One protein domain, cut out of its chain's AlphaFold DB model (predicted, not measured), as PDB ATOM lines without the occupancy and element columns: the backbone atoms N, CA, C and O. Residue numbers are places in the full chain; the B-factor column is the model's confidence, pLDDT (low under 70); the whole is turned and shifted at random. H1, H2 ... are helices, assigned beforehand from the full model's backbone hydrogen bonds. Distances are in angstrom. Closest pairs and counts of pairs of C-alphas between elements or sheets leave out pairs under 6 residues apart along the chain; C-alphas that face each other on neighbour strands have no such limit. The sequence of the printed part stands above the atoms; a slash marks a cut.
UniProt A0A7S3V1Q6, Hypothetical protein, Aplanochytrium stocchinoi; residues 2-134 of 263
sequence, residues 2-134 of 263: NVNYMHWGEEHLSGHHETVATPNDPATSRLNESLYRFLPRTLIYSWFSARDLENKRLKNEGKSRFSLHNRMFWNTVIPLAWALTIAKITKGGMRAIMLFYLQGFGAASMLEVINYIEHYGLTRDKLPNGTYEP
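Overview. This is residues 2 to 134 of the 263 residues of the protein "Hypothetical protein" of Aplanochytrium stocchinoi (UniProt A0A7S3V1Q6). H2, H3 and H4 make a flat triangular frame: H2 crosses H4, H3 and H4 form a hairpin V, and the start of H3 meets H2. H1 crosses H2, and residues 120 to 134 trail beyond H4. The 133 printed residues, all helix in class, hold H1 to H4 in chain order and no named strand; they are only just loose, close to compact (radius of gyration of the C-alphas 17.2 A), spanning 60 by 41 by 17 A.

Arrangement. Look at H1, residues 8 to 19: it touches H2, residues 35 to 60, about perpendicular at 87 degrees, closest at C-alphas 11 and 50, 4.5 A. H2, the hub, kinks by 27 degrees near residue 43. Its residues 50 to 54 touch H3, residues 71 to 89, closest at C-alphas 51 and 72, 6.4 A. Its residues 35 to 43 touch H4, residues 93 to 119, closest at C-alphas 39 and 112, 6.7 A. H3 and H4, a hairpin, run opposite ways at a steep tilt of 43 degrees, closest at C-alphas 87 and 93, 4.7 A. O i to N i+4 pairs are within hydrogen-bond range throughout H4, and in 5 of 8 in H1, 19 of 22 in H2 and 14 of 15 in H3.

Along the chain. Find C-alpha 8 at (217.583, 239.730, 299.779), where H1 begins. H2 runs 36.1 A, H3 26.8 A and H4 39.6 A, ending at C-alpha 119, (227.551, 244.193, 287.488).

Size, cuts and confidence. The C-alphas farthest apart, of Lys 91 and Pro 128, are 61.4 A apart. The printed part has no cut; the link H1 to H2 is long. Residue 2 alone is under 70 in pLDDT.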
ATOM      1  N   ASN A   2     219.027 230.082 304.224       62.50
ATOM      2  CA  ASN A   2     219.136 231.510 304.532       62.50
ATOM      3  C   ASN A   2     220.279 231.738 305.533       62.50
ATOM      4  O   ASN A   2     220.437 230.940 306.450       62.50
ATOM      5  N   VAL A   3     221.052 232.810 305.354       78.44
ATOM      6  CA  VAL A   3     222.225 233.175 306.171       78.44
ATOM      7  C   VAL A   3     221.995 234.470 306.967       78.44
ATOM      8  O   VAL A   3     222.891 235.292 307.103       78.44
ATOM      9  N   ASN A   4     220.780 234.684 307.481       84.25
ATOM     10  CA  ASN A   4     220.339 235.932 308.133       84.25
ATOM     11  C   ASN A   4     220.301 237.156 307.207       84.25
ATOM     12  O   ASN A   4     220.345 238.296 307.660       84.25
ATOM     13  N   TYR A   5     220.159 236.909 305.907       90.19
ATOM     14  CA  TYR A   5     220.018 237.924 304.865       90.19
ATOM     15  C   TYR A   5     218.683 237.715 304.140       90.19
ATOM     16  O   TYR A   5     218.617 237.465 302.944       90.19
ATOM     17  N   MET A   6     217.592 237.681 304.917       91.06
ATOM     18  CA  MET A   6     216.266 237.274 304.429       91.06
ATOM     19  C   MET A   6     215.675 238.231 303.400       91.06
ATOM     20  O   MET A   6     215.192 237.762 302.379       91.06
ATOM     21  N   HIS A   7     215.824 239.539 303.624       93.25
ATOM     22  CA  HIS A   7     215.290 240.580 302.743       93.25
ATOM     23  C   HIS A   7     215.852 240.550 301.317       93.25
ATOM     24  O   HIS A   7     215.246 241.126 300.417       93.25
ATOM     25  N   TRP A   8     216.992 239.883 301.103       93.12
ATOM     26  CA  TRP A   8     217.583 239.730 299.779       93.12
ATOM     27  C   TRP A   8     216.634 239.036 298.806       93.12
ATOM     28  O   TRP A   8     216.596 239.406 297.647       93.12
ATOM     29  N   GLY A   9     215.832 238.064 299.255       90.00
ATOM     30  CA  GLY A   9     214.892 237.387 298.359       90.00
ATOM     31  C   GLY A   9     213.841 238.343 297.792       90.00
ATOM     32  O   GLY A   9     213.565 238.322 296.595       90.00
ATOM     33  N   GLU A  10     213.271 239.202 298.640       92.19
ATOM     34  CA  GLU A  10     212.306 240.216 298.212       92.19
ATOM     35  C   GLU A  10     212.950 241.289 297.330       92.19
ATOM     36  O   GLU A  10     212.399 241.632 296.281       92.19
ATOM     37  N   GLU A  11     214.112 241.794 297.746       95.75
ATOM     38  CA  GLU A  11     214.860 242.829 297.032       95.75
ATOM     39  C   GLU A  11     215.320 242.340 295.662       95.75
ATOM     40  O   GLU A  11     215.048 242.977 294.650       95.75
ATOM     41  N   HIS A  12     215.931 241.159 295.610       94.25
ATOM     42  CA  HIS A  12     216.537 240.642 294.395       94.25
ATOM     43  C   HIS A  12     215.480 240.410 293.318       94.25
ATOM     44  O   HIS A  12     215.618 240.859 292.181       94.25
ATOM     45  N   LEU A  13     214.381 239.746 293.694       90.44
ATOM     46  CA  LEU A  13     213.318 239.347 292.771       90.44
ATOM     47  C   LEU A  13     212.492 240.526 292.253       90.44
ATOM     48  O   LEU A  13     212.103 240.518 291.089       90.44
ATOM     49  N   SER A  14     212.164 241.492 293.116       91.12
ATOM     50  CA  SER A  14     211.239 242.590 292.781       91.12
ATOM     51  C   SER A  14     211.911 243.955 292.632       91.12
ATOM     52  O   SER A  14     211.249 244.904 292.236       91.12
ATOM     53  N   GLY A  15     213.193 244.074 292.968       95.31
ATOM     54  CA  GLY A  15     213.978 245.306 292.896       95.31
ATOM     55  C   GLY A  15     215.137 245.162 291.925       95.31
ATOM     56  O   GLY A  15     215.087 245.704 290.817       95.31
ATOM     57  N   HIS A  16     216.162 244.406 292.315       96.31
ATOM     58  CA  HIS A  16     217.378 244.243 291.523       96.31
ATOM     59  C   HIS A  16     217.081 243.733 290.107       96.31
ATOM     60  O   HIS A  16     217.466 244.374 289.141       96.31
ATOM     61  N   HIS A  17     216.302 242.663 289.923       94.62
ATOM     62  CA  HIS A  17     215.960 242.178 288.576       94.62
ATOM     63  C   HIS A  17     215.258 243.219 287.681       94.62
ATOM     64  O   HIS A  17     215.442 243.196 286.463       94.62
ATOM     65  N   GLU A  18     214.478 244.135 288.260       92.88
ATOM     66  CA  GLU A  18     213.789 245.204 287.526       92.88
ATOM     67  C   GLU A  18     214.739 246.368 287.190       92.88
ATOM     68  O   GLU A  18     214.710 246.924 286.084       92.88
ATOM     69  N   THR A  19     215.600 246.727 288.142       95.38
ATOM     70  CA  THR A  19     216.400 247.960 288.122       95.38
ATOM     71  C   THR A  19     217.892 247.738 287.876       95.38
ATOM     72  O   THR A  19     218.630 248.719 287.782       95.38
ATOM     73  N   VAL A  20     218.343 246.493 287.708       96.69
ATOM     74  CA  VAL A  20     219.744 246.119 287.456       96.69
ATOM     75  C   VAL A  20     220.338 246.935 286.320       96.69
ATOM     76  O   VAL A  20     219.653 247.250 285.345       96.69
ATOM     77  N   ALA A  21     221.618 247.277 286.451       95.75
ATOM     78  CA  ALA A  21     222.365 248.143 285.550       95.75
ATOM     79  C   ALA A  21     221.771 249.565 285.435       95.75
ATOM     80  O   ALA A  21     222.014 250.270 284.457       95.75
ATOM     81  N   THR A  22     221.018 250.028 286.439       96.25
ATOM     82  CA  THR A  22     220.554 251.421 286.552       96.25
ATOM     83  C   THR A  22     221.022 252.051 287.870       96.25
ATOM     84  O   THR A  22     221.354 251.339 288.815       96.25
ATOM     85  N   PRO A  23     221.026 253.393 287.998       94.62
ATOM     86  CA  PRO A  23     221.353 254.070 289.254       94.62
ATOM     87  C   PRO A  23     220.402 253.762 290.418       94.62
ATOM     88  O   PRO A  23     220.761 254.059 291.557       94.62
ATOM     89  N   ASN A  24     219.210 253.222 290.132       94.69
ATOM     90  CA  ASN A  24     218.187 252.914 291.131       94.69
ATOM     91  C   ASN A  24     218.426 251.571 291.834       94.69
ATOM     92  O   ASN A  24     217.826 251.340 292.877       94.69
ATOM     93  N   ASP A  25     219.287 250.714 291.283       97.12
ATOM     94  CA  ASP A  25     219.613 249.417 291.864       97.12
ATOM     95  C   ASP A  25     220.754 249.531 292.892       97.12
ATOM     96  O   ASP A  25     221.875 249.929 292.535       97.12
ATOM     97  N   PRO A  26     220.524 249.163 294.166       96.56
ATOM     98  CA  PRO A  26     221.574 249.095 295.174       96.56
ATOM     99  C   PRO A  26     222.713 248.131 294.815       96.56
ATOM    100  O   PRO A  26     223.866 248.436 295.130       96.56
ATOM    101  N   ALA A  27     222.424 247.025 294.127       96.62
ATOM    102  CA  ALA A  27     223.387 245.963 293.840       96.62
ATOM    103  C   ALA A  27     224.150 246.148 292.512       96.62
ATOM    104  O   ALA A  27     225.075 245.393 292.217       96.62
ATOM    105  N   THR A  28     223.862 247.205 291.745       97.00
ATOM    106  CA  THR A  28     224.667 247.589 290.576       97.00
ATOM    107  C   THR A  28     225.903 248.363 291.020       97.00
ATOM    108  O   THR A  28     225.815 249.428 291.642       97.00
ATOM    109  N   SER A  29     227.082 247.845 290.687       97.06
ATOM    110  CA  SER A  29     228.374 248.477 290.958       97.06
ATOM    111  C   SER A  29     228.767 249.445 289.841       97.06
ATOM    112  O   SER A  29     228.725 249.140 288.648       97.06
ATOM    113  N   ARG A  30     229.150 250.664 290.224       97.06
ATOM    114  CA  ARG A  30     229.431 251.743 289.264       97.06
ATOM    115  C   ARG A  30     230.873 251.672 288.769       97.06
ATOM    116  O   ARG A  30     231.764 251.204 289.473       97.06
ATOM    117  N   LEU A  31     231.129 252.205 287.574       97.88
ATOM    118  CA  LEU A  31     232.496 252.339 287.065       97.88
ATOM    119  C   LEU A  31     233.337 253.183 288.042       97.88
ATOM    120  O   LEU A  31     232.910 254.263 288.451       97.88
ATOM    121  N   ASN A  32     234.529 252.694 288.395       98.19
ATOM    122  CA  ASN A  32     235.437 253.264 289.405       98.19
ATOM    123  C   ASN A  32     234.919 253.243 290.854       98.19
ATOM    124  O   ASN A  32     235.541 253.836 291.738       98.19
ATOM    125  N   GLU A  33     233.798 252.585 291.140       98.31
ATOM    126  CA  GLU A  33     233.363 252.384 292.518       98.31
ATOM    127  C   GLU A  33     234.193 251.274 293.146       98.31
ATOM    128  O   GLU A  33     234.220 250.164 292.635       98.31
ATOM    129  N   SER A  34     234.890 251.557 294.247       98.50
ATOM    130  CA  SER A  34     235.625 250.518 294.966       98.50
ATOM    131  C   SER A  34     234.664 249.589 295.700       98.50
ATOM    132  O   SER A  34     233.599 250.020 296.152       98.50
ATOM    133  N   LEU A  35     235.088 248.343 295.923       98.38
ATOM    134  CA  LEU A  35     234.334 247.398 296.746       98.38
ATOM    135  C   LEU A  35     233.993 247.990 298.127       98.38
ATOM    136  O   LEU A  35     232.880 247.830 298.612       98.38
ATOM    137  N   TYR A  36     234.911 248.752 298.727       98.25
ATOM    138  CA  TYR A  36     234.715 249.400 300.029       98.25
ATOM    139  C   TYR A  36     233.640 250.492 300.034       98.25
ATOM    140  O   TYR A  36     233.060 250.770 301.080       98.25
ATOM    141  N   ARG A  37     233.360 251.113 298.882       98.06
ATOM    142  CA  ARG A  37     232.247 252.058 298.726       98.06
ATOM    143  C   ARG A  37     230.950 251.340 298.368       98.06
ATOM    144  O   ARG A  37     229.887 251.732 298.837       98.06
ATOM    145  N   PHE A  38     231.049 250.297 297.550       98.56
ATOM    146  CA  PHE A  38     229.921 249.488 297.115       98.56
ATOM    147  C   PHE A  38     229.290 248.696 298.266       98.56
ATOM    148  O   PHE A  38     228.084 248.775 298.467       98.56
ATOM    149  N   LEU A  39     230.091 247.964 299.040       97.94
ATOM    150  CA  LEU A  39     229.608 246.994 300.021       97.94
ATOM    151  C   LEU A  39     228.695 247.603 301.103       97.94
ATOM    152  O   LEU A  39     227.582 247.107 301.276       97.94
ATOM    153  N   PRO A  40     229.068 248.698 301.801       97.81
ATOM    154  CA  PRO A  40     228.150 249.331 302.747       97.81
ATOM    155  C   PRO A  40     226.915 249.912 302.049       97.81
ATOM    156  O   PRO A  40     225.824 249.892 302.611       97.81
ATOM    157  N   ARG A  41     227.064 250.406 300.812       97.75
ATOM    158  CA  ARG A  41     225.964 250.982 300.038       97.75
ATOM    159  C   ARG A  41     224.907 249.936 299.690       97.75
ATOM    160  O   ARG A  41     223.733 250.195 299.931       97.75
ATOM    161  N   THR A  42     225.308 248.795 299.129       97.94
ATOM    162  CA  THR A  42     224.371 247.722 298.765       97.94
ATOM    163  C   THR A  42     223.709 247.142 300.014       97.94
ATOM    164  O   THR A  42     222.491 247.166 300.113       97.94
ATOM    165  N   LEU A  43     224.473 246.795 301.060       96.06
ATOM    166  CA  LEU A  43     223.915 246.189 302.278       96.06
ATOM    167  C   LEU A  43     222.853 247.072 302.955       96.06
ATOM    168  O   LEU A  43     221.854 246.569 303.466       96.06
ATOM    169  N   ILE A  44     223.063 248.391 302.967       96.94
ATOM    170  CA  ILE A  44     222.128 249.339 303.579       96.94
ATOM    171  C   ILE A  44     220.938 249.608 302.653       96.94
ATOM    172  O   ILE A  44     219.786 249.533 303.084       96.94
ATOM    173  N   TYR A  45     221.187 249.947 301.386       97.69
ATOM    174  CA  TYR A  45     220.115 250.372 300.486       97.69
ATOM    175  C   TYR A  45     219.271 249.216 299.951       97.69
ATOM    176  O   TYR A  45     218.086 249.438 299.717       97.69
ATOM    177  N   SER A  46     219.797 247.992 299.866       96.44
ATOM    178  CA  SER A  46     219.001 246.794 299.573       96.44
ATOM    179  C   SER A  46     217.953 246.541 300.661       96.44
ATOM    180  O   SER A  46     216.800 246.235 300.365       96.44
ATOM    181  N   TRP A  47     218.280 246.779 301.936       96.12
ATOM    182  CA  TRP A  47     217.292 246.662 303.014       96.12
ATOM    183  C   TRP A  47     216.154 247.686 302.881       96.12
ATOM    184  O   TRP A  47     214.979 247.345 303.042       96.12
ATOM    185  N   PHE A  48     216.486 248.942 302.563       97.19
ATOM    186  CA  PHE A  48     215.481 249.987 302.345       97.19
ATOM    187  C   PHE A  48     214.647 249.729 301.084       97.19
ATOM    188  O   PHE A  48     213.426 249.866 301.142       97.19
ATOM    189  N   SER A  49     215.282 249.279 299.999       97.56
ATOM    190  CA  SER A  49     214.624 248.834 298.766       97.56
ATOM    191  C   SER A  49     213.595 247.738 299.066       97.56
ATOM    192  O   SER A  49     212.405 247.913 298.796       97.56
ATOM    193  N   ALA A  50     214.004 246.669 299.762       96.81
ATOM    194  CA  ALA A  50     213.122 245.574 300.168       96.81
ATOM    195  C   ALA A  50     211.926 246.058 301.003       96.81
ATOM    196  O   ALA A  50     210.787 245.641 300.785       96.81
ATOM    197  N   ARG A  51     212.170 246.975 301.948       96.69
ATOM    198  CA  ARG A  51     211.121 247.573 302.780       96.69
ATOM    199  C   ARG A  51     210.100 248.339 301.952       96.69
ATOM    200  O   ARG A  51     208.899 248.214 302.194       96.69
ATOM    201  N   ASP A  52     210.560 249.149 301.014       97.00
ATOM    202  CA  ASP A  52     209.686 250.011 300.227       97.00
ATOM    203  C   ASP A  52     208.888 249.190 299.196       97.00
ATOM    204  O   ASP A  52     207.683 249.412 299.036       97.00
ATOM    205  N   LEU A  53     209.504 248.159 298.600       97.00
ATOM    206  CA  LEU A  53     208.834 247.157 297.759       97.00
ATOM    207  C   LEU A  53     207.748 246.396 298.528       97.00
ATOM    208  O   LEU A  53     206.617 246.263 298.053       97.00
ATOM    209  N   GLU A  54     208.052 245.946 299.743       97.38
ATOM    210  CA  GLU A  54     207.102 245.216 300.578       97.38
ATOM    211  C   GLU A  54     205.929 246.099 301.022       97.38
ATOM    212  O   GLU A  54     204.768 245.686 300.969       97.38
ATOM    213  N   ASN A  55     206.198 247.354 301.386       96.81
ATOM    214  CA  ASN A  55     205.149 248.324 301.694       96.81
ATOM    215  C   ASN A  55     204.246 248.589 300.479       96.81
ATOM    216  O   ASN A  55     203.027 248.690 300.633       96.81
ATOM    217  N   LYS A  56     204.822 248.674 299.271       96.88
ATOM    218  CA  LYS A  56     204.064 248.813 298.018       96.88
ATOM    219  C   LYS A  56     203.173 247.592 297.775       96.88
ATOM    220  O   LYS A  56     201.992 247.768 297.477       96.88
ATOM    221  N   ARG A  57     203.691 246.373 297.966       97.12
ATOM    222  CA  ARG A  57     202.910 245.128 297.861       97.12
ATOM    223  C   ARG A  57     201.737 245.116 298.841       97.12
ATOM    224  O   ARG A  57     200.603 244.893 298.428       97.12
ATOM    225  N   LEU A  58     201.986 245.404 300.120       97.81
ATOM    226  CA  LEU A  58     200.942 245.433 301.151       97.81
ATOM    227  C   LEU A  58     199.866 246.477 300.847       97.81
ATOM    228  O   LEU A  58     198.682 246.171 300.966       97.81
ATOM    229  N   LYS A  59     200.262 247.675 300.397       97.56
ATOM    230  CA  LYS A  59     199.319 248.721 299.982       97.56
ATOM    231  C   LYS A  59     198.423 248.248 298.835       97.56
ATOM    232  O   LYS A  59     197.215 248.449 298.903       97.56
ATOM    233  N   ASN A  60     198.995 247.595 297.823       97.06
ATOM    234  CA  ASN A  60     198.238 247.046 296.693       97.06
ATOM    235  C   ASN A  60     197.287 245.909 297.113       97.06
ATOM    236  O   ASN A  60     196.251 245.718 296.489       97.06
ATOM    237  N   GLU A  61     197.609 245.188 298.188       97.25
ATOM    238  CA  GLU A  61     196.750 244.159 298.793       97.25
ATOM    239  C   GLU A  61     195.748 244.715 299.823       97.25
ATOM    240  O   GLU A  61     195.044 243.937 300.466       97.25
ATOM    241  N   GLY A  62     195.697 246.034 300.041       97.56
ATOM    242  CA  GLY A  62     194.836 246.647 301.059       97.56
ATOM    243  C   GLY A  62     195.232 246.308 302.504       97.56
ATOM    244  O   GLY A  62     194.405 246.389 303.411       97.56
ATOM    245  N   LYS A  63     196.487 245.910 302.744       97.31
ATOM    246  CA  LYS A  63     197.003 245.495 304.057       97.31
ATOM    247  C   LYS A  63     197.845 246.593 304.707       97.31
ATOM    248  O   LYS A  63     198.578 247.329 304.053       97.31
ATOM    249  N   SER A  64     197.790 246.659 306.038       95.88
ATOM    250  CA  SER A  64     198.651 247.544 306.836       95.88
ATOM    251  C   SER A  64     200.116 247.097 306.797       95.88
ATOM    252  O   SER A  64     200.404 245.901 306.839       95.88
ATOM    253  N   ARG A  65     201.052 248.057 306.847       94.25
ATOM    254  CA  ARG A  65     202.494 247.791 307.025       94.25
ATOM    255  C   ARG A  65     202.830 247.061 308.332       94.25
ATOM    256  O   ARG A  65     203.902 246.488 308.450       94.25
ATOM    257  N   PHE A  66     201.928 247.083 309.311       93.88
ATOM    258  CA  PHE A  66     202.075 246.371 310.585       93.88
ATOM    259  C   PHE A  66     201.389 244.995 310.584       93.88
ATOM    260  O   PHE A  66     201.298 244.345 311.620       93.88
ATOM    261  N   SER A  67     200.872 244.552 309.435       94.19
ATOM    262  CA  SER A  67     200.253 243.235 309.290       94.19
ATOM    263  C   SER A  67     201.283 242.116 309.446       94.19
ATOM    264  O   SER A  67     202.418 242.247 308.995       94.19
ATOM    265  N   LEU A  68     200.850 240.959 309.956       95.69
ATOM    266  CA  LEU A  68     201.639 239.717 309.936       95.69
ATOM    267  C   LEU A  68     201.955 239.232 308.513       95.69
ATOM    268  O   LEU A  68     202.784 238.348 308.332       95.69
ATOM    269  N   HIS A  69     201.319 239.810 307.495       95.25
ATOM    270  CA  HIS A  69     201.674 239.576 306.099       95.25
ATOM    271  C   HIS A  69     202.938 240.324 305.667       95.25
ATOM    272  O   HIS A  69     203.386 240.092 304.547       95.25
ATOM    273  N   ASN A  70     203.481 241.221 306.499       96.69
ATOM    274  CA  ASN A  70     204.704 241.947 306.197       96.69
ATOM    275  C   ASN A  70     205.913 241.005 306.275       96.69
ATOM    276  O   ASN A  70     206.318 240.574 307.354       96.69
ATOM    277  N   ARG A  71     206.526 240.710 305.131       95.38
ATOM    278  CA  ARG A  71     207.720 239.861 305.042       95.38
ATOM    279  C   ARG A  71     208.907 240.476 305.777       95.38
ATOM    280  O   ARG A  71     209.628 239.761 306.462       95.38
ATOM    281  N   MET A  72     209.052 241.803 305.760       95.38
ATOM    282  CA  MET A  72     210.132 242.496 306.476       95.38
ATOM    283  C   MET A  72     210.037 242.354 307.996       95.38
ATOM    284  O   MET A  72     211.066 242.326 308.677       95.38
ATOM    285  N   PHE A  73     208.822 242.217 308.532       94.69
ATOM    286  CA  PHE A  73     208.627 241.898 309.945       94.69
ATOM    287  C   PHE A  73     209.249 240.534 310.275       94.69
ATOM    288  O   PHE A  73     210.097 240.431 311.165       94.69
ATOM    289  N   TRP A  74     208.921 239.499 309.499       93.94
ATOM    290  CA  TRP A  74     209.476 238.155 309.685       93.94
ATOM    291  C   TRP A  74     210.975 238.074 309.397       93.94
ATOM    292  O   TRP A  74     211.689 237.392 310.131       93.94
ATOM    293  N   ASN A  75     211.469 238.848 308.426       92.69
ATOM    294  CA  ASN A  75     212.895 238.984 308.120       92.69
ATOM    295  C   ASN A  75     213.709 239.536 309.301       92.69
ATOM    296  O   ASN A  75     214.926 239.378 309.321       92.69
ATOM    297  N   THR A  76     213.055 240.160 310.287       90.94
ATOM    298  CA  THR A  76     213.690 240.640 311.523       90.94
ATOM    299  C   THR A  76     213.457 239.682 312.693       90.94
ATOM    300  O   THR A  76     214.393 239.335 313.413       90.94
ATOM    301  N   VAL A  77     212.216 239.218 312.878       94.56
ATOM    302  CA  VAL A  77     211.831 238.377 314.024       94.56
ATOM    303  C   VAL A  77     212.474 236.993 313.963       94.56
ATOM    304  O   VAL A  77     212.969 236.509 314.980       94.56
ATOM    305  N   ILE A  78     212.501 236.352 312.790       94.56
ATOM    306  CA  ILE A  78     213.001 234.978 312.648       94.56
ATOM    307  C   ILE A  78     214.506 234.887 312.955       94.56
ATOM    308  O   ILE A  78     214.870 234.058 313.795       94.56
ATOM    309  N   PRO A  79     215.396 235.723 312.375       93.81
ATOM    310  CA  PRO A  79     216.820 235.676 312.709       93.81
ATOM    311  C   PRO A  79     217.093 235.957 314.188       93.81
ATOM    312  O   PRO A  79     217.924 235.281 314.793       93.81
ATOM    313  N   LEU A  80     216.367 236.903 314.795       94.50
ATOM    314  CA  LEU A  80     216.504 237.209 316.220       94.50
ATOM    315  C   LEU A  80     216.104 236.012 317.096       94.50
ATOM    316  O   LEU A  80     216.838 235.639 318.010       94.50
ATOM    317  N   ALA A  81     214.970 235.373 316.797       95.94
ATOM    318  CA  ALA A  81     214.515 234.187 317.516       95.94
ATOM    319  C   ALA A  81     215.522 233.027 317.401       95.94
ATOM    320  O   ALA A  81     215.818 232.363 318.399       95.94
ATOM    321  N   TRP A  82     216.104 232.817 316.215       95.19
ATOM    322  CA  TRP A  82     217.162 231.823 316.006       95.19
ATOM    323  C   TRP A  82     218.433 232.143 316.790       95.19
ATOM    324  O   TRP A  82     218.961 231.255 317.460       95.19
ATOM    325  N   ALA A  83     218.888 233.399 316.774       95.62
ATOM    326  CA  ALA A  83     220.061 233.832 317.528       95.62
ATOM    327  C   ALA A  83     219.902 233.544 319.031       95.62
ATOM    328  O   ALA A  83     220.788 232.954 319.654       95.62
ATOM    329  N   LEU A  84     218.744 233.897 319.602       97.00
ATOM    330  CA  LEU A  84     218.425 233.657 321.012       97.00
ATOM    331  C   LEU A  84     218.320 232.160 321.335       97.00
ATOM    332  O   LEU A  84     218.821 231.707 322.366       97.00
ATOM    333  N   THR A  85     217.712 231.380 320.441       96.81
ATOM    334  CA  THR A  85     217.573 229.926 320.603       96.81
ATOM    335  C   THR A  85     218.937 229.238 320.607       96.81
ATOM    336  O   THR A  85     219.229 228.458 321.514       96.81
ATOM    337  N   ILE A  86     219.815 229.578 319.658       95.94
ATOM    338  CA  ILE A  86     221.184 229.048 319.589       95.94
ATOM    339  C   ILE A  86     221.973 229.446 320.838       95.94
ATOM    340  O   ILE A  86     222.642 228.601 321.437       95.94
ATOM    341  N   ALA A  87     221.865 230.701 321.278       97.62
ATOM    342  CA  ALA A  87     222.532 231.175 322.488       97.62
ATOM    343  C   ALA A  87     222.104 230.410 323.746       97.62
ATOM    344  O   ALA A  87     222.950 230.090 324.585       97.62
ATOM    345  N   LYS A  88     220.813 230.071 323.850       97.44
ATOM    346  CA  LYS A  88     220.264 229.273 324.950       97.44
ATOM    347  C   LYS A  88     220.730 227.816 324.894       97.44
ATOM    348  O   LYS A  88     221.218 227.308 325.898       97.44
ATOM    349  N   ILE A  89     220.615 227.155 323.737       97.50
ATOM    350  CA  ILE A  89     220.962 225.730 323.569       97.50
ATOM    351  C   ILE A  89     222.458 225.494 323.794       97.50
ATOM    352  O   ILE A  89     222.846 224.564 324.496       97.50
ATOM    353  N   THR A  90     223.306 226.357 323.236       97.38
ATOM    354  CA  THR A  90     224.770 226.234 323.353       97.38
ATOM    355  C   THR A  90     225.319 226.735 324.688       97.38
ATOM    356  O   THR A  90     226.511 226.588 324.945       97.38
ATOM    357  N   LYS A  91     224.481 227.376 325.518       97.19
ATOM    358  CA  LYS A  91     224.897 228.158 326.698       97.19
ATOM    359  C   LYS A  91     225.956 229.226 326.375       97.19
ATOM    360  O   LYS A  91     226.655 229.699 327.265       97.19
ATOM    361  N   GLY A  92     226.079 229.625 325.106       94.88
ATOM    362  CA  GLY A  92     227.091 230.573 324.639       94.88
ATOM    363  C   GLY A  92     226.729 232.042 324.864       94.88
ATOM    364  O   GLY A  92     227.565 232.914 324.624       94.88
ATOM    365  N   GLY A  93     225.497 232.337 325.301       96.06
ATOM    366  CA  GLY A  93     225.046 233.694 325.624       96.06
ATOM    367  C   GLY A  93     225.307 234.693 324.491       96.06
ATOM    368  O   GLY A  93     225.080 234.395 323.318       96.06
ATOM    369  N   MET A  94     225.838 235.873 324.830       96.94
ATOM    370  CA  MET A  94     226.129 236.929 323.851       96.94
ATOM    371  C   MET A  94     227.169 236.513 322.798       96.94
ATOM    372  O   MET A  94     227.082 236.928 321.645       96.94
ATOM    373  N   ARG A  95     228.124 235.642 323.153       97.56
ATOM    374  CA  ARG A  95     229.140 235.153 322.209       97.56
ATOM    375  C   ARG A  95     228.506 234.353 321.072       97.56
ATOM    376  O   ARG A  95     228.900 234.522 319.922       97.56
ATOM    377  N   ALA A  96     227.510 233.519 321.374       96.94
ATOM    378  CA  ALA A  96     226.777 232.770 320.354       96.94
ATOM    379  C   ALA A  96     225.986 233.699 319.418       96.94
ATOM    380  O   ALA A  96     226.029 233.514 318.205       96.94
ATOM    381  N   ILE A  97     225.333 234.732 319.966       96.25
ATOM    382  CA  ILE A  97     224.614 235.751 319.179       96.25
ATOM    383  C   ILE A  97     225.579 236.480 318.237       96.25
ATOM    384  O   ILE A  97     225.311 236.596 317.042       96.25
ATOM    385  N   MET A  98     226.729 236.922 318.752       96.62
ATOM    386  CA  MET A  98     227.750 237.603 317.955       96.62
ATOM    387  C   MET A  98     228.237 236.726 316.797       96.62
ATOM    388  O   MET A  98     228.270 237.185 315.659       96.62
ATOM    389  N   LEU A  99     228.570 235.458 317.058       95.56
ATOM    390  CA  LEU A  99     229.022 234.530 316.016       95.56
ATOM    391  C   LEU A  99     227.928 234.246 314.973       95.56
ATOM    392  O   LEU A  99     228.226 234.163 313.784       95.56
ATOM    393  N   PHE A 100     226.665 234.152 315.399       95.00
ATOM    394  CA  PHE A 100     225.516 233.949 314.515       95.00
ATOM    395  C   PHE A 100     225.308 235.105 313.527       95.00
ATOM    396  O   PHE A 100     225.043 234.870 312.345       95.00
ATOM    397  N   TYR A 101     225.455 236.351 313.982       95.25
ATOM    398  CA  TYR A 101     225.386 237.509 313.090       95.25
ATOM    399  C   TYR A 101     226.668 237.696 312.280       95.25
ATOM    400  O   TYR A 101     226.583 238.048 311.108       95.25
ATOM    401  N   LEU A 102     227.840 237.397 312.848       95.44
ATOM    402  CA  LEU A 102     229.117 237.519 312.146       95.44
ATOM    403  C   LEU A 102     229.197 236.585 310.933       95.44
ATOM    404  O   LEU A 102     229.594 237.026 309.856       95.44
ATOM    405  N   GLN A 103     228.772 235.323 311.066       95.25
ATOM    406  CA  GLN A 103     228.731 234.410 309.915       95.25
ATOM    407  C   GLN A 103     227.730 234.876 308.850       95.25
ATOM    408  O   GLN A 103     228.015 234.785 307.658       95.25
ATOM    409  N   GLY A 104     226.592 235.440 309.274       94.69
ATOM    410  CA  GLY A 104     225.566 235.932 308.358       94.69
ATOM    411  C   GLY A 104     226.036 237.161 307.592       94.69
ATOM    412  O   GLY A 104     225.879 237.232 306.377       94.69
ATOM    413  N   PHE A 105     226.715 238.080 308.280       94.62
ATOM    414  CA  PHE A 105     227.383 239.221 307.664       94.62
ATOM    415  C   PHE A 105     228.466 238.782 306.672       94.62
ATOM    416  O   PHE A 105     228.544 239.336 305.578       94.62
ATOM    417  N   GLY A 106     229.268 237.767 307.014       94.81
ATOM    418  CA  GLY A 106     230.264 237.197 306.105       94.81
ATOM    419  C   GLY A 106     229.633 236.617 304.837       94.81
ATOM    420  O   GLY A 106     230.078 236.919 303.732       94.81
ATOM    421  N   ALA A 107     228.556 235.844 304.980       93.50
ATOM    422  CA  ALA A 107     227.850 235.248 303.851       93.50
ATOM    423  C   ALA A 107     227.110 236.287 302.987       93.50
ATOM    424  O   ALA A 107     227.187 236.218 301.761       93.50
ATOM    425  N   ALA A 108     226.453 237.276 303.604       94.25
ATOM    426  CA  ALA A 108     225.833 238.400 302.899       94.25
ATOM    427  C   ALA A 108     226.881 239.221 302.139       94.25
ATOM    428  O   ALA A 108     226.712 239.502 300.959       94.25
ATOM    429  N   SER A 109     228.015 239.526 302.778       95.31
ATOM    430  CA  SER A 109     229.111 240.247 302.126       95.31
ATOM    431  C   SER A 109     229.675 239.467 300.944       95.31
ATOM    432  O   SER A 109     229.934 240.053 299.902       95.31
ATOM    433  N   MET A 110     229.831 238.147 301.077       93.88
ATOM    434  CA  MET A 110     230.293 237.301 299.978       93.88
ATOM    435  C   MET A 110     229.338 237.367 298.782       93.88
ATOM    436  O   MET A 110     229.798 237.526 297.655       93.88
ATOM    437  N   LEU A 111     228.024 237.285 299.022       92.81
ATOM    438  CA  LEU A 111     227.005 237.414 297.979       92.81
ATOM    439  C   LEU A 111     227.070 238.784 297.289       92.81
ATOM    440  O   LEU A 111     227.085 238.862 296.066       92.81
ATOM    441  N   GLU A 112     227.188 239.859 298.062       95.94
ATOM    442  CA  GLU A 112     227.277 241.211 297.512       95.94
ATOM    443  C   GLU A 112     228.587 241.462 296.749       95.94
ATOM    444  O   GLU A 112     228.592 242.160 295.741       95.94
ATOM    445  N   VAL A 113     229.708 240.857 297.150       97.19
ATOM    446  CA  VAL A 113     230.951 240.901 296.354       97.19
ATOM    447  C   VAL A 113     230.759 240.204 295.003       97.19
ATOM    448  O   VAL A 113     231.333 240.636 294.002       97.19
ATOM    449  N   ILE A 114     229.942 239.147 294.947       94.19
ATOM    450  CA  ILE A 114     229.578 238.507 293.681       94.19
ATOM    451  C   ILE A 114     228.739 239.457 292.813       94.19
ATOM    452  O   ILE A 114     229.143 239.706 291.676       94.19
ATOM    453  N   ASN A 115     227.706 240.106 293.367       95.12
ATOM    454  CA  ASN A 115     226.958 241.158 292.655       95.12
ATOM    455  C   ASN A 115     227.890 242.271 292.140       95.12
ATOM    456  O   ASN A 115     227.782 242.722 290.997       95.12
ATOM    457  N   TYR A 116     228.860 242.689 292.965       97.69
ATOM    458  CA  TYR A 116     229.831 243.718 292.604       97.69
ATOM    459  C   TYR A 116     230.609 243.352 291.339       97.69
ATOM    460  O   TYR A 116     230.721 244.190 290.446       97.69
ATOM    461  N   ILE A 117     231.149 242.133 291.238       96.75
ATOM    462  CA  ILE A 117     231.918 241.720 290.054       96.75
ATOM    463  C   ILE A 117     231.011 241.439 288.849       96.75
ATOM    464  O   ILE A 117     231.405 241.714 287.719       96.75
ATOM    465  N   GLU A 118     229.801 240.935 289.084       94.88
ATOM    466  CA  GLU A 118     228.802 240.598 288.067       94.88
ATOM    467  C   GLU A 118     228.232 241.826 287.349       94.88
ATOM    468  O   GLU A 118     227.928 241.753 286.158       94.88
ATOM    469  N   HIS A 119     228.139 242.965 288.035       96.56
ATOM    470  CA  HIS A 119     227.551 244.193 287.488       96.56
ATOM    471  C   HIS A 119     228.544 245.341 287.303       96.56
ATOM    472  O   HIS A 119     228.138 246.437 286.917       96.56
ATOM    473  N   TYR A 120     229.844 245.100 287.511       98.00
ATOM    474  CA  TYR A 120     230.843 246.169 287.532       98.00
ATOM    475  C   TYR A 120     230.843 247.025 286.270       98.00
ATOM    476  O   TYR A 120     231.236 246.571 285.193       98.00
ATOM    477  N   GLY A 121     230.443 248.288 286.434       97.12
ATOM    478  CA  GLY A 121     230.511 249.328 285.412       97.12
ATOM    479  C   GLY A 121     229.532 249.161 284.251       97.12
ATOM    480  O   GLY A 121     229.569 249.976 283.332       97.12
ATOM    481  N   LEU A 122     228.666 248.144 284.272       95.31
ATOM    482  CA  LEU A 122     227.707 247.883 283.203       95.31
ATOM    483  C   LEU A 122     226.407 248.645 283.459       95.31
ATOM    484  O   LEU A 122     225.821 248.555 284.535       95.31
ATOM    485  N   THR A 123     225.950 249.397 282.457       94.94
ATOM    486  CA  THR A 123     224.759 250.245 282.571       94.94
ATOM    487  C   THR A 123     223.793 250.045 281.412       94.94
ATOM    488  O   THR A 123     224.193 249.835 280.261       94.94
ATOM    489  N   ARG A 124     222.507 250.173 281.723       94.25
ATOM    490  CA  ARG A 124     221.409 250.312 280.770       94.25
ATOM    491  C   ARG A 124     221.302 251.751 280.305       94.25
ATOM    492  O   ARG A 124     221.413 252.682 281.107       94.25
ATOM    493  N   ASP A 125     221.025 251.921 279.022       91.06
ATOM    494  CA  ASP A 125     220.781 253.243 278.456       91.06
ATOM    495  C   ASP A 125     219.354 253.707 278.765       91.06
ATOM    496  O   ASP A 125     218.412 252.909 278.833       91.06
ATOM    497  N   LYS A 126     219.198 255.020 278.971       92.19
ATOM    498  CA  LYS A 126     217.878 255.654 279.035       92.19
ATOM    499  C   LYS A 126     217.358 255.870 277.619       92.19
ATOM    500  O   LYS A 126     218.049 256.436 276.778       92.19
ATOM    501  N   LEU A 127     216.125 255.454 277.389       90.25
ATOM    502  CA  LEU A 127     215.390 255.656 276.151       90.25
ATOM    503  C   LEU A 127     214.792 257.078 276.099       90.25
ATOM    504  O   LEU A 127     214.635 257.717 277.145       90.25
ATOM    505  N   PRO A 128     214.394 257.574 274.909       91.62
ATOM    506  CA  PRO A 128     213.800 258.908 274.756       91.62
ATOM    507  C   PRO A 128     212.542 259.155 275.605       91.62
ATOM    508  O   PRO A 128     212.251 260.291 275.962       91.62
ATOM    509  N   ASN A 129     211.808 258.100 275.961       92.38
ATOM    510  CA  ASN A 129     210.620 258.160 276.821       92.38
ATOM    511  C   ASN A 129     210.949 258.231 278.333       92.38
ATOM    512  O   ASN A 129     210.037 258.222 279.155       92.38
ATOM    513  N   GLY A 130     212.233 258.250 278.711       90.44
ATOM    514  CA  GLY A 130     212.697 258.309 280.097       90.44
ATOM    515  C   GLY A 130     212.819 256.958 280.812       90.44
ATOM    516  O   GLY A 130     213.349 256.924 281.926       90.44
ATOM    517  N   THR A 131     212.389 255.846 280.201       92.06
ATOM    518  CA  THR A 131     212.574 254.494 280.756       92.06
ATOM    519  C   THR A 131     213.937 253.919 280.372       92.06
ATOM    520  O   THR A 131     214.595 254.411 279.460       92.06
ATOM    521  N   TYR A 132     214.388 252.865 281.050       94.12
ATOM    522  CA  TYR A 132     215.618 252.156 280.680       94.12
ATOM    523  C   TYR A 132     215.348 251.072 279.633       94.12
ATOM    524  O   TYR A 132     214.288 250.442 279.663       94.12
ATOM    525  N   GLU A 133     216.312 250.818 278.743       91.69
ATOM    526  CA  GLU A 133     216.265 249.690 277.795       91.69
ATOM    527  C   GLU A 133     216.022 248.355 278.523       91.69
ATOM    528  O   GLU A 133     216.456 248.235 279.664       91.69
ATOM    529  N   PRO A 134     215.347 247.344 277.952       91.00
ATOM    530  CA  PRO A 134     215.165 246.054 278.622       91.00
ATOM    531  C   PRO A 134     216.494 245.389 279.006       91.00
ATOM    532  O   PRO A 134     217.494 245.539 278.302       91.00
TER     533      PRO A 134